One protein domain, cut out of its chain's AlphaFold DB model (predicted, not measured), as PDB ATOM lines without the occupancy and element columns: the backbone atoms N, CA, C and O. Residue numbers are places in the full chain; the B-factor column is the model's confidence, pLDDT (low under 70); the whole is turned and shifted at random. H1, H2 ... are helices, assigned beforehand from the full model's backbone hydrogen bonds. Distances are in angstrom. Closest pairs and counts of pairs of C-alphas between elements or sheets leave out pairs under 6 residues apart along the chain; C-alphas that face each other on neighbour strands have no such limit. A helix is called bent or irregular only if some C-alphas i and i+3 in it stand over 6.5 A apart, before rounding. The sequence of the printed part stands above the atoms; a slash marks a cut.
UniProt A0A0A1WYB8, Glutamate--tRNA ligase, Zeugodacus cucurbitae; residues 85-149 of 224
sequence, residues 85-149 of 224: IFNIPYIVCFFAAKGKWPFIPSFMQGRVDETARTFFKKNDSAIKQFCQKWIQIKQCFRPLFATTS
ATOM      1  N   ILE A  85      62.214 -95.262  43.868       55.12
ATOM      2  CA  ILE A  85      60.746 -95.158  43.891       55.12
ATOM      3  C   ILE A  85      60.220 -94.289  42.736       55.12
ATOM      4  O   ILE A  85      59.136 -94.541  42.222       55.12
ATOM      5  N   PHE A  86      61.001 -93.302  42.284       63.19
ATOM      6  CA  PHE A  86      60.620 -92.390  41.203       63.19
ATOM      7  C   PHE A  86      61.202 -92.774  39.835       63.19
ATOM      8  O   PHE A  86      60.997 -92.069  38.847       63.19
ATOM      9  N   ASN A  87      61.915 -93.899  39.745       78.31
ATOM     10  CA  ASN A  87      62.393 -94.408  38.468       78.31
ATOM     11  C   ASN A  87      61.255 -95.129  37.747       78.31
ATOM     12  O   ASN A  87      60.791 -96.178  38.192       78.31
ATOM     13  N   ILE A  88      60.860 -94.610  36.586       82.25
ATOM     14  CA  ILE A  88      59.809 -95.199  35.745       82.25
ATOM     15  C   ILE A  88      60.045 -96.702  35.478       82.25
ATOM     16  O   ILE A  88      59.110 -97.475  35.683       82.25
ATOM     17  N   PRO A  89      61.267 -97.175  35.135       85.00
ATOM     18  CA  PRO A  89      61.521 -98.607  34.952       85.00
ATOM     19  C   PRO A  89      61.208 -99.449  36.192       85.00
ATOM     20  O   PRO A  89      60.651-100.537  36.080       85.00
ATOM     21  N   TYR A  90      61.530 -98.933  37.381       85.88
ATOM     22  CA  TYR A  90      61.247 -99.612  38.640       85.88
ATOM     23  C   TYR A  90      59.743 -99.663  38.916       85.88
ATOM     24  O   TYR A  90      59.233-100.724  39.254       85.88
ATOM     25  N   ILE A  91      59.026 -98.552  38.709       85.69
ATOM     26  CA  ILE A  91      57.567 -98.457  38.890       85.69
ATOM     27  C   ILE A  91      56.840 -99.480  38.006       85.69
ATOM     28  O   ILE A  91      55.977-100.222  38.478       85.69
ATOM     29  N   VAL A  92      57.224 -99.562  36.732       87.62
ATOM     30  CA  VAL A  92      56.616-100.486  35.768       87.62
ATOM     31  C   VAL A  92      56.963-101.944  36.104       87.62
ATOM     32  O   VAL A  92      56.084-102.805  36.096       87.62
ATOM     33  N   CYS A  93      58.209-102.232  36.494       88.06
ATOM     34  CA  CYS A  93      58.604-103.567  36.957       88.06
ATOM     35  C   CYS A  93      57.944-103.973  38.282       88.06
ATOM     36  O   CYS A  93      57.657-105.153  38.494       88.06
ATOM     37  N   PHE A  94      57.669-103.014  39.168       87.38
ATOM     38  CA  PHE A  94      56.941-103.245  40.412       87.38
ATOM     39  C   PHE A  94      55.508-103.688  40.122       87.38
ATOM     40  O   PHE A  94      55.062-104.700  40.666       87.38
ATOM     41  N   PHE A  95      54.825-103.001  39.200       87.81
ATOM     42  CA  PHE A  95      53.520-103.445  38.723       87.81
ATOM     43  C   PHE A  95      53.610-104.839  38.098       87.81
ATOM     44  O   PHE A  95      52.843-105.721  38.470       87.81
ATOM     45  N   ALA A  96      54.586-105.083  37.220       86.62
ATOM     46  CA  ALA A  96      54.752-106.383  36.570       86.62
ATOM     47  C   ALA A  96      54.940-107.540  37.572       86.62
ATOM     48  O   ALA A  96      54.504-108.656  37.303       86.62
ATOM     49  N   ALA A  97      55.558-107.282  38.731       85.06
ATOM     50  CA  ALA A  97      55.802-108.278  39.774       85.06
ATOM     51  C   ALA A  97      54.647-108.450  40.778       85.06
ATOM     52  O   ALA A  97      54.480-109.536  41.338       85.06
ATOM     53  N   LYS A  98      53.907-107.376  41.079       83.94
ATOM     54  CA  LYS A  98      52.919-107.326  42.175       83.94
ATOM     55  C   LYS A  98      51.474-107.140  41.714       83.94
ATOM     56  O   LYS A  98      50.569-107.325  42.522       83.94
ATOM     57  N   GLY A  99      51.262-106.724  40.468       82.44
ATOM     58  CA  GLY A  99      49.954-106.386  39.905       82.44
ATOM     59  C   GLY A  99      49.319-105.124  40.489       82.44
ATOM     60  O   GLY A  99      48.131-104.898  40.291       82.44
ATOM     61  N   LYS A 100      50.080-104.313  41.235       83.19
ATOM     62  CA  LYS A 100      49.600-103.077  41.864       83.19
ATOM     63  C   LYS A 100      50.534-101.924  41.542       83.19
ATOM     64  O   LYS A 100      51.753-102.071  41.635       83.19
ATOM     65  N   TRP A 101      49.957-100.782  41.182       82.31
ATOM     66  CA  TRP A 101      50.718 -99.557  40.965       82.31
ATOM     67  C   TRP A 101      51.153 -98.982  42.317       82.31
ATOM     68  O   TRP A 101      50.332 -98.916  43.236       82.31
ATOM     69  N   PRO A 102      52.426 -98.585  42.482       83.56
ATOM     70  CA  PRO A 102      52.831 -97.806  43.643       83.56
ATOM     71  C   PRO A 102      52.202 -96.406  43.571       83.56
ATOM     72  O   PRO A 102      51.643 -96.015  42.547       83.56
ATOM     73  N   PHE A 103      52.309 -95.623  44.646       83.69
ATOM     74  CA  PHE A 103      51.890 -94.223  44.609       83.69
ATOM     75  C   PHE A 103      52.730 -93.451  43.578       83.69
ATOM     76  O   PHE A 103      53.939 -93.287  43.750       83.69
ATOM     77  N   ILE A 104      52.085 -92.997  42.502       82.25
ATOM     78  CA  ILE A 104      52.715 -92.228  41.425       82.25
ATOM     79  C   ILE A 104      52.273 -90.768  41.567       82.25
ATOM     80  O   ILE A 104      51.081 -90.481  41.454       82.25
ATOM     81  N   PRO A 105      53.202 -89.824  41.788       79.44
ATOM     82  CA  PRO A 105      52.877 -88.404  41.766       79.44
ATOM     83  C   PRO A 105      52.298 -87.973  40.412       79.44
ATOM     84  O   PRO A 105      52.780 -88.405  39.363       79.44
ATOM     85  N   SER A 106      51.341 -87.042  40.421       81.38
ATOM     86  CA  SER A 106      50.618 -86.600  39.215       81.38
ATOM     87  C   SER A 106      51.536 -86.117  38.087       81.38
ATOM     88  O   SER A 106      51.262 -86.364  36.919       81.38
ATOM     89  N   PHE A 107      52.674 -85.491  38.416       82.00
ATOM     90  CA  PHE A 107      53.631 -84.998  37.417       82.00
ATOM     91  C   PHE A 107      54.357 -86.111  36.637       82.00
ATOM     92  O   PHE A 107      54.921 -85.841  35.579       82.00
ATOM     93  N   MET A 108      54.367 -87.354  37.136       77.06
ATOM     94  CA  MET A 108      54.974 -88.499  36.443       77.06
ATOM     95  C   MET A 108      53.961 -89.447  35.823       77.06
ATOM     96  O   MET A 108      54.361 -90.302  35.037       77.06
ATOM     97  N   GLN A 109      52.678 -89.298  36.153       82.69
ATOM     98  CA  GLN A 109      51.633 -90.218  35.721       82.69
ATOM     99  C   GLN A 109      51.625 -90.384  34.198       82.69
ATOM    100  O   GLN A 109      51.759 -91.502  33.719       82.69
ATOM    101  N   GLY A 110      51.660 -89.285  33.435       82.00
ATOM    102  CA  GLY A 110      51.706 -89.357  31.969       82.00
ATOM    103  C   GLY A 110      52.900 -90.152  31.422       82.00
ATOM    104  O   GLY A 110      52.747 -90.953  30.506       82.00
ATOM    105  N   ARG A 111      54.083 -90.007  32.034       80.25
ATOM    106  CA  ARG A 111      55.292 -90.734  31.611       80.25
ATOM    107  C   ARG A 111      55.237 -92.213  31.981       80.25
ATOM    108  O   ARG A 111      55.700 -93.054  31.210       80.25
ATOM    109  N   VAL A 112      54.712 -92.531  33.165       85.38
ATOM    110  CA  VAL A 112      54.516 -93.921  33.596       85.38
ATOM    111  C   VAL A 112      53.497 -94.600  32.689       85.38
ATOM    112  O   VAL A 112      53.760 -95.710  32.246       85.38
ATOM    113  N   ASP A 113      52.409 -93.919  32.341       84.12
ATOM    114  CA  ASP A 113      51.342 -94.458  31.498       84.12
ATOM    115  C   ASP A 113      51.827 -94.745  30.075       84.12
ATOM    116  O   ASP A 113      51.595 -95.831  29.544       84.12
ATOM    117  N   GLU A 114      52.549 -93.808  29.464       84.94
ATOM    118  CA  GLU A 114      53.128 -93.981  28.129       84.94
ATOM    119  C   GLU A 114      54.156 -95.123  28.100       84.94
ATOM    120  O   GLU A 114      54.132 -95.997  27.223       84.94
ATOM    121  N   THR A 115      55.010 -95.184  29.124       84.31
ATOM    122  CA  THR A 115      55.993 -96.264  29.262       84.31
ATOM    123  C   THR A 115      55.309 -97.602  29.529       84.31
ATOM    124  O   THR A 115      55.700 -98.617  28.963       84.31
ATOM    125  N   ALA A 116      54.260 -97.636  30.348       86.31
ATOM    126  CA  ALA A 116      53.503 -98.848  30.634       86.31
ATOM    127  C   ALA A 116      52.829 -99.389  29.368       86.31
ATOM    128  O   ALA A 116      52.915-100.587  29.089       86.31
ATOM    129  N   ARG A 117      52.215 -98.514  28.562       83.94
ATOM    130  CA  ARG A 117      51.557 -98.891  27.301       83.94
ATOM    131  C   ARG A 117      52.521 -99.520  26.301       83.94
ATOM    132  O   ARG A 117      52.124-100.426  25.576       83.94
ATOM    133  N   THR A 118      53.762 -99.051  26.228       83.62
ATOM    134  CA  THR A 118      54.774 -99.612  25.316       83.62
ATOM    135  C   THR A 118      55.448-100.849  25.908       83.62
ATOM    136  O   THR A 118      55.637-101.851  25.219       83.62
ATOM    137  N   PHE A 119      55.756-100.828  27.204       85.12
ATOM    138  CA  PHE A 119      56.445-101.910  27.899       85.12
ATOM    139  C   PHE A 119      55.598-103.182  28.005       85.12
ATOM    140  O   PHE A 119      56.068-104.264  27.653       85.12
ATOM    141  N   PHE A 120      54.332-103.060  28.414       85.44
ATOM    142  CA  PHE A 120      53.424-104.203  28.560       85.44
ATOM    143  C   PHE A 120      52.869-104.730  27.231       85.44
ATOM    144  O   PHE A 120      52.113-105.696  27.247       85.44
ATOM    145  N   LYS A 121      53.248-104.156  26.081       84.44
ATOM    146  CA  LYS A 121      53.025-104.779  24.763       84.44
ATOM    147  C   LYS A 121      54.047-105.878  24.459       84.44
ATOM    148  O   LYS A 121      53.762-106.757  23.654       84.44
ATOM    149  N   LYS A 122      55.219-105.856  25.105       79.62
ATOM    150  CA  LYS A 122      56.284-106.847  24.888       79.62
ATOM    151  C   LYS A 122      55.906-108.219  25.460       79.62
ATOM    152  O   LYS A 122      55.004-108.343  26.288       79.62
ATOM    153  N   ASN A 123      56.617-109.259  25.031       84.31
ATOM    154  CA  ASN A 123      56.462-110.618  25.558       84.31
ATOM    155  C   ASN A 123      56.923-110.716  27.024       84.31
ATOM    156  O   ASN A 123      57.824-109.995  27.456       84.31
ATOM    157  N   ASP A 124      56.350-111.656  27.782       81.44
ATOM    158  CA  ASP A 124      56.650-111.832  29.213       81.44
ATOM    159  C   ASP A 124      58.122-112.166  29.489       81.44
ATOM    160  O   ASP A 124      58.664-111.772  30.520       81.44
ATOM    161  N   SER A 125      58.796-112.865  28.570       82.94
ATOM    162  CA  SER A 125      60.231-113.160  28.662       82.94
ATOM    163  C   SER A 125      61.086-111.892  28.612       82.94
ATOM    164  O   SER A 125      61.985-111.729  29.437       82.94
ATOM    165  N   ALA A 126      60.765-110.962  27.709       81.31
ATOM    166  CA  ALA A 126      61.452-109.678  27.586       81.31
ATOM    167  C   ALA A 126      61.215-108.794  28.821       81.31
ATOM    168  O   ALA A 126      62.144-108.169  29.331       81.31
ATOM    169  N   ILE A 127      59.985-108.796  29.348       83.81
ATOM    170  CA  ILE A 127      59.636-108.095  30.592       83.81
ATOM    171  C   ILE A 127      60.449-108.657  31.768       83.81
ATOM    172  O   ILE A 127      61.032-107.890  32.536       83.81
ATOM    173  N   LYS A 128      60.552-109.987  31.890       85.31
ATOM    174  CA  LYS A 128      61.342-110.649  32.943       85.31
ATOM    175  C   LYS A 128      62.828-110.314  32.860       85.31
ATOM    176  O   LYS A 128      63.415-109.983  33.887       85.31
ATOM    177  N   GLN A 129      63.421-110.360  31.667       84.62
ATOM    178  CA  GLN A 129      64.833-110.014  31.457       84.62
ATOM    179  C   GLN A 129      65.115-108.551  31.810       84.62
ATOM    180  O   GLN A 129      66.073-108.255  32.520       84.62
ATOM    181  N   PHE A 130      64.243-107.633  31.385       83.69
ATOM    182  CA  PHE A 130      64.381-106.215  31.707       83.69
ATOM    183  C   PHE A 130      64.254-105.950  33.214       83.69
ATOM    184  O   PHE A 130      65.047-105.213  33.806       83.69
ATOM    185  N   CYS A 131      63.272-106.581  33.855       85.12
ATOM    186  CA  CYS A 131      63.015-106.385  35.273       85.12
ATOM    187  C   CYS A 131      63.973-107.144  36.187       85.12
ATOM    188  O   CYS A 131      64.056-106.789  37.359       85.12
ATOM    189  N   GLN A 132      64.762-108.096  35.678       85.19
ATOM    190  CA  GLN A 132      65.735-108.867  36.461       85.19
ATOM    191  C   GLN A 132      66.719-107.983  37.243       85.19
ATOM    192  O   GLN A 132      67.125-108.346  38.345       85.19
ATOM    193  N   LYS A 133      67.057-106.803  36.704       80.44
ATOM    194  CA  LYS A 133      67.922-105.811  37.367       80.44
ATOM    195  C   LYS A 133      67.273-105.154  38.593       80.44
ATOM    196  O   LYS A 133      67.978-104.645  39.457       80.44
ATOM    197  N   TRP A 134      65.946-105.136  38.654       79.88
ATOM    198  CA  TRP A 134      65.171-104.393  39.646       79.88
ATOM    199  C   TRP A 134      64.463-105.324  40.631       79.88
ATOM    200  O   TRP A 134      64.585-105.157  41.841       79.88
ATOM    201  N   ILE A 135      63.683-106.275  40.109       81.25
ATOM    202  CA  ILE A 135      62.794-107.157  40.866       81.25
ATOM    203  C   ILE A 135      62.693-108.503  40.139       81.25
ATOM    204  O   ILE A 135      62.449-108.567  38.936       81.25
ATOM    205  N   GLN A 136      62.806-109.603  40.884       79.44
ATOM    206  CA  GLN A 136      62.560-110.937  40.341       79.44
ATOM    207  C   GLN A 136      61.055-111.190  40.180       79.44
ATOM    208  O   GLN A 136      60.310-111.253  41.162       79.44
ATOM    209  N   ILE A 137      60.606-111.354  38.936       78.06
ATOM    210  CA  ILE A 137      59.195-111.577  38.606       78.06
ATOM    211  C   ILE A 137      58.891-113.081  38.583       78.06
ATOM    212  O   ILE A 137      59.353-113.802  37.698       78.06
ATOM    213  N   LYS A 138      58.065-113.548  39.529       76.31
ATOM    214  CA  LYS A 138      57.548-114.932  39.550       76.31
ATOM    215  C   LYS A 138      56.371-115.117  38.585       76.31
ATOM    216  O   LYS A 138      56.342-116.080  37.825       76.31
ATOM    217  N   GLN A 139      55.436-114.168  38.583       76.06
ATOM    218  CA  GLN A 139      54.269-114.114  37.700       76.06
ATOM    219  C   GLN A 139      54.170-112.699  37.126       76.06
ATOM    220  O   GLN A 139      54.301-111.739  37.881       76.06
ATOM    221  N   CYS A 140      54.009-112.578  35.805       78.69
ATOM    222  CA  CYS A 140      53.893-111.285  35.132       78.69
ATOM    223  C   CYS A 140      52.442-110.810  35.181       78.69
ATOM    224  O   CYS A 140      51.570-111.426  34.572       78.69
ATOM    225  N   PHE A 141      52.195-109.699  35.865       82.62
ATOM    226  CA  PHE A 141      50.908-109.013  35.833       82.62
ATOM    227  C   PHE A 141      50.902-107.952  34.731       82.62
ATOM    228  O   PHE A 141      51.898-107.254  34.528       82.62
ATOM    229  N   ARG A 142      49.774-107.818  34.024       81.25
ATOM    230  CA  ARG A 142      49.570-106.802  32.983       81.25
ATOM    231  C   ARG A 142      48.419-105.872  33.363       81.25
ATOM    232  O   ARG A 142      47.436-106.352  33.927       81.25
ATOM    233  N   PRO A 143      48.528-104.562  33.087       77.81
ATOM    234  CA  PRO A 143      47.426-103.646  33.322       77.81
ATOM    235  C   PRO A 143      46.277-103.989  32.378       77.81
ATOM    236  O   PRO A 143      46.503-104.247  31.194       77.81
ATOM    237  N   LEU A 144      45.050-103.964  32.897       70.44
ATOM    238  CA  LEU A 144      43.860-103.992  32.060       70.44
ATOM    239  C   LEU A 144      43.724-102.619  31.414       70.44
ATOM    240  O   LEU A 144      43.278-101.644  32.016       70.44
ATOM    241  N   PHE A 145      44.172-102.537  30.174       63.22
ATOM    242  CA  PHE A 145      43.827-101.429  29.317       63.22
ATOM    243  C   PHE A 145      42.453-101.801  28.716       63.22
ATOM    244  O   PHE A 145      42.355-102.767  27.965       63.22
ATOM    245  N   ALA A 146      41.378-101.118  29.109       47.19
ATOM    246  CA  ALA A 146      40.018-101.386  28.656       47.19
ATOM    247  C   ALA A 146      39.823-101.001  27.184       47.19
ATOM    248  O   ALA A 146      39.858 -99.833  26.806       47.19
ATOM    249  N   THR A 147      39.557-101.983  26.341       41.78
ATOM    250  CA  THR A 147      38.937-101.771  25.032       41.78
ATOM    251  C   THR A 147      37.422-101.791  25.225       41.78
ATOM    252  O   THR A 147      36.873-102.799  25.662       41.78
ATOM    253  N   THR A 148      36.715-100.703  24.931       40.47
ATOM    254  CA  THR A 148      35.245-100.697  24.906       40.47
ATOM    255  C   THR A 148      34.720-101.518  23.724       40.47
ATOM    256  O   THR A 148      34.827-101.072  22.583       40.47
ATOM    257  N   SER A 149      34.089-102.663  23.996       33.06
ATOM    258  CA  SER A 149      33.052-103.263  23.143       33.06
ATOM    259  C   SER A 149      31.770-103.441  23.971       33.06
ATOM    260  O   SER A 149      31.865-103.925  25.098       33.06
TER     261      SER A 149
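AT A GLANCE: This is residues 85 to 149 of the 224 residues of the protein "Glutamate--tRNA ligase" of Zeugodacus cucurbitae (UniProt A0A0A1WYB8). Three helices pack in a small group: H2 and H3 make a loose V with a tight link at its point, and H1 lies in the opening, packed on both. From the end of H3 the chain runs on as a long unnamed stretch, residues 132 to 149, which passes the end of H1 and leaves the helices as a tail toward Ser 149. The printed part has 65 residues with three named helices, H1, H2 and H3 in that order, and no named strand; the class is all helix. It is compact, with a radius of gyration of the C-alphas of 11.5 A, and spans 32 by 27 by 17 A.

IN THESE COORDINATES: H1 holds residues 88 to 98, 15.4 A long, and begins at C-alpha 88 at (59.809, -95.199, 35.745). H2, the longest helix, holds residues 106 to 119 and measures 19.9 A; it is irregular, with C-alphas 107 and 110 standing 7.2 A apart. H3 holds residues 124 to 131, 10.3 A long, and ends at C-alpha 131 at (63.015, -106.385, 35.273).

HOW THE PARTS SIT: H1 touches H2, closest at the C-alphas of Ile 88 and Val 112, 5.9 A apart. They run the same way at a steep tilt of 67 degrees, only just short of about perpendicular. H1 touches H3, closest at the C-alphas of Cys 93 and Cys 131, 5.5 A apart, opposite ways at a steep tilt of 53 degrees. H2 and H3 are close but not clearly touching: their closest C-alphas, of Phe 119 and Ile 127, are 7.5 A apart. In H1 and H3 every O i to N i+4 pair is within hydrogen-bond range; in H2, 8 of 10 are.

THE WHOLE: The two farthest C-alphas, of Lys 133 and Ser 149, are 37.7 A apart. The printed part has no cut. The link from H1 to H2 is short and that from H2 to H3 is tight. Mean pLDDT of the printed part is 79.0; residues 85 to 86 and 145 to 149 are under 70.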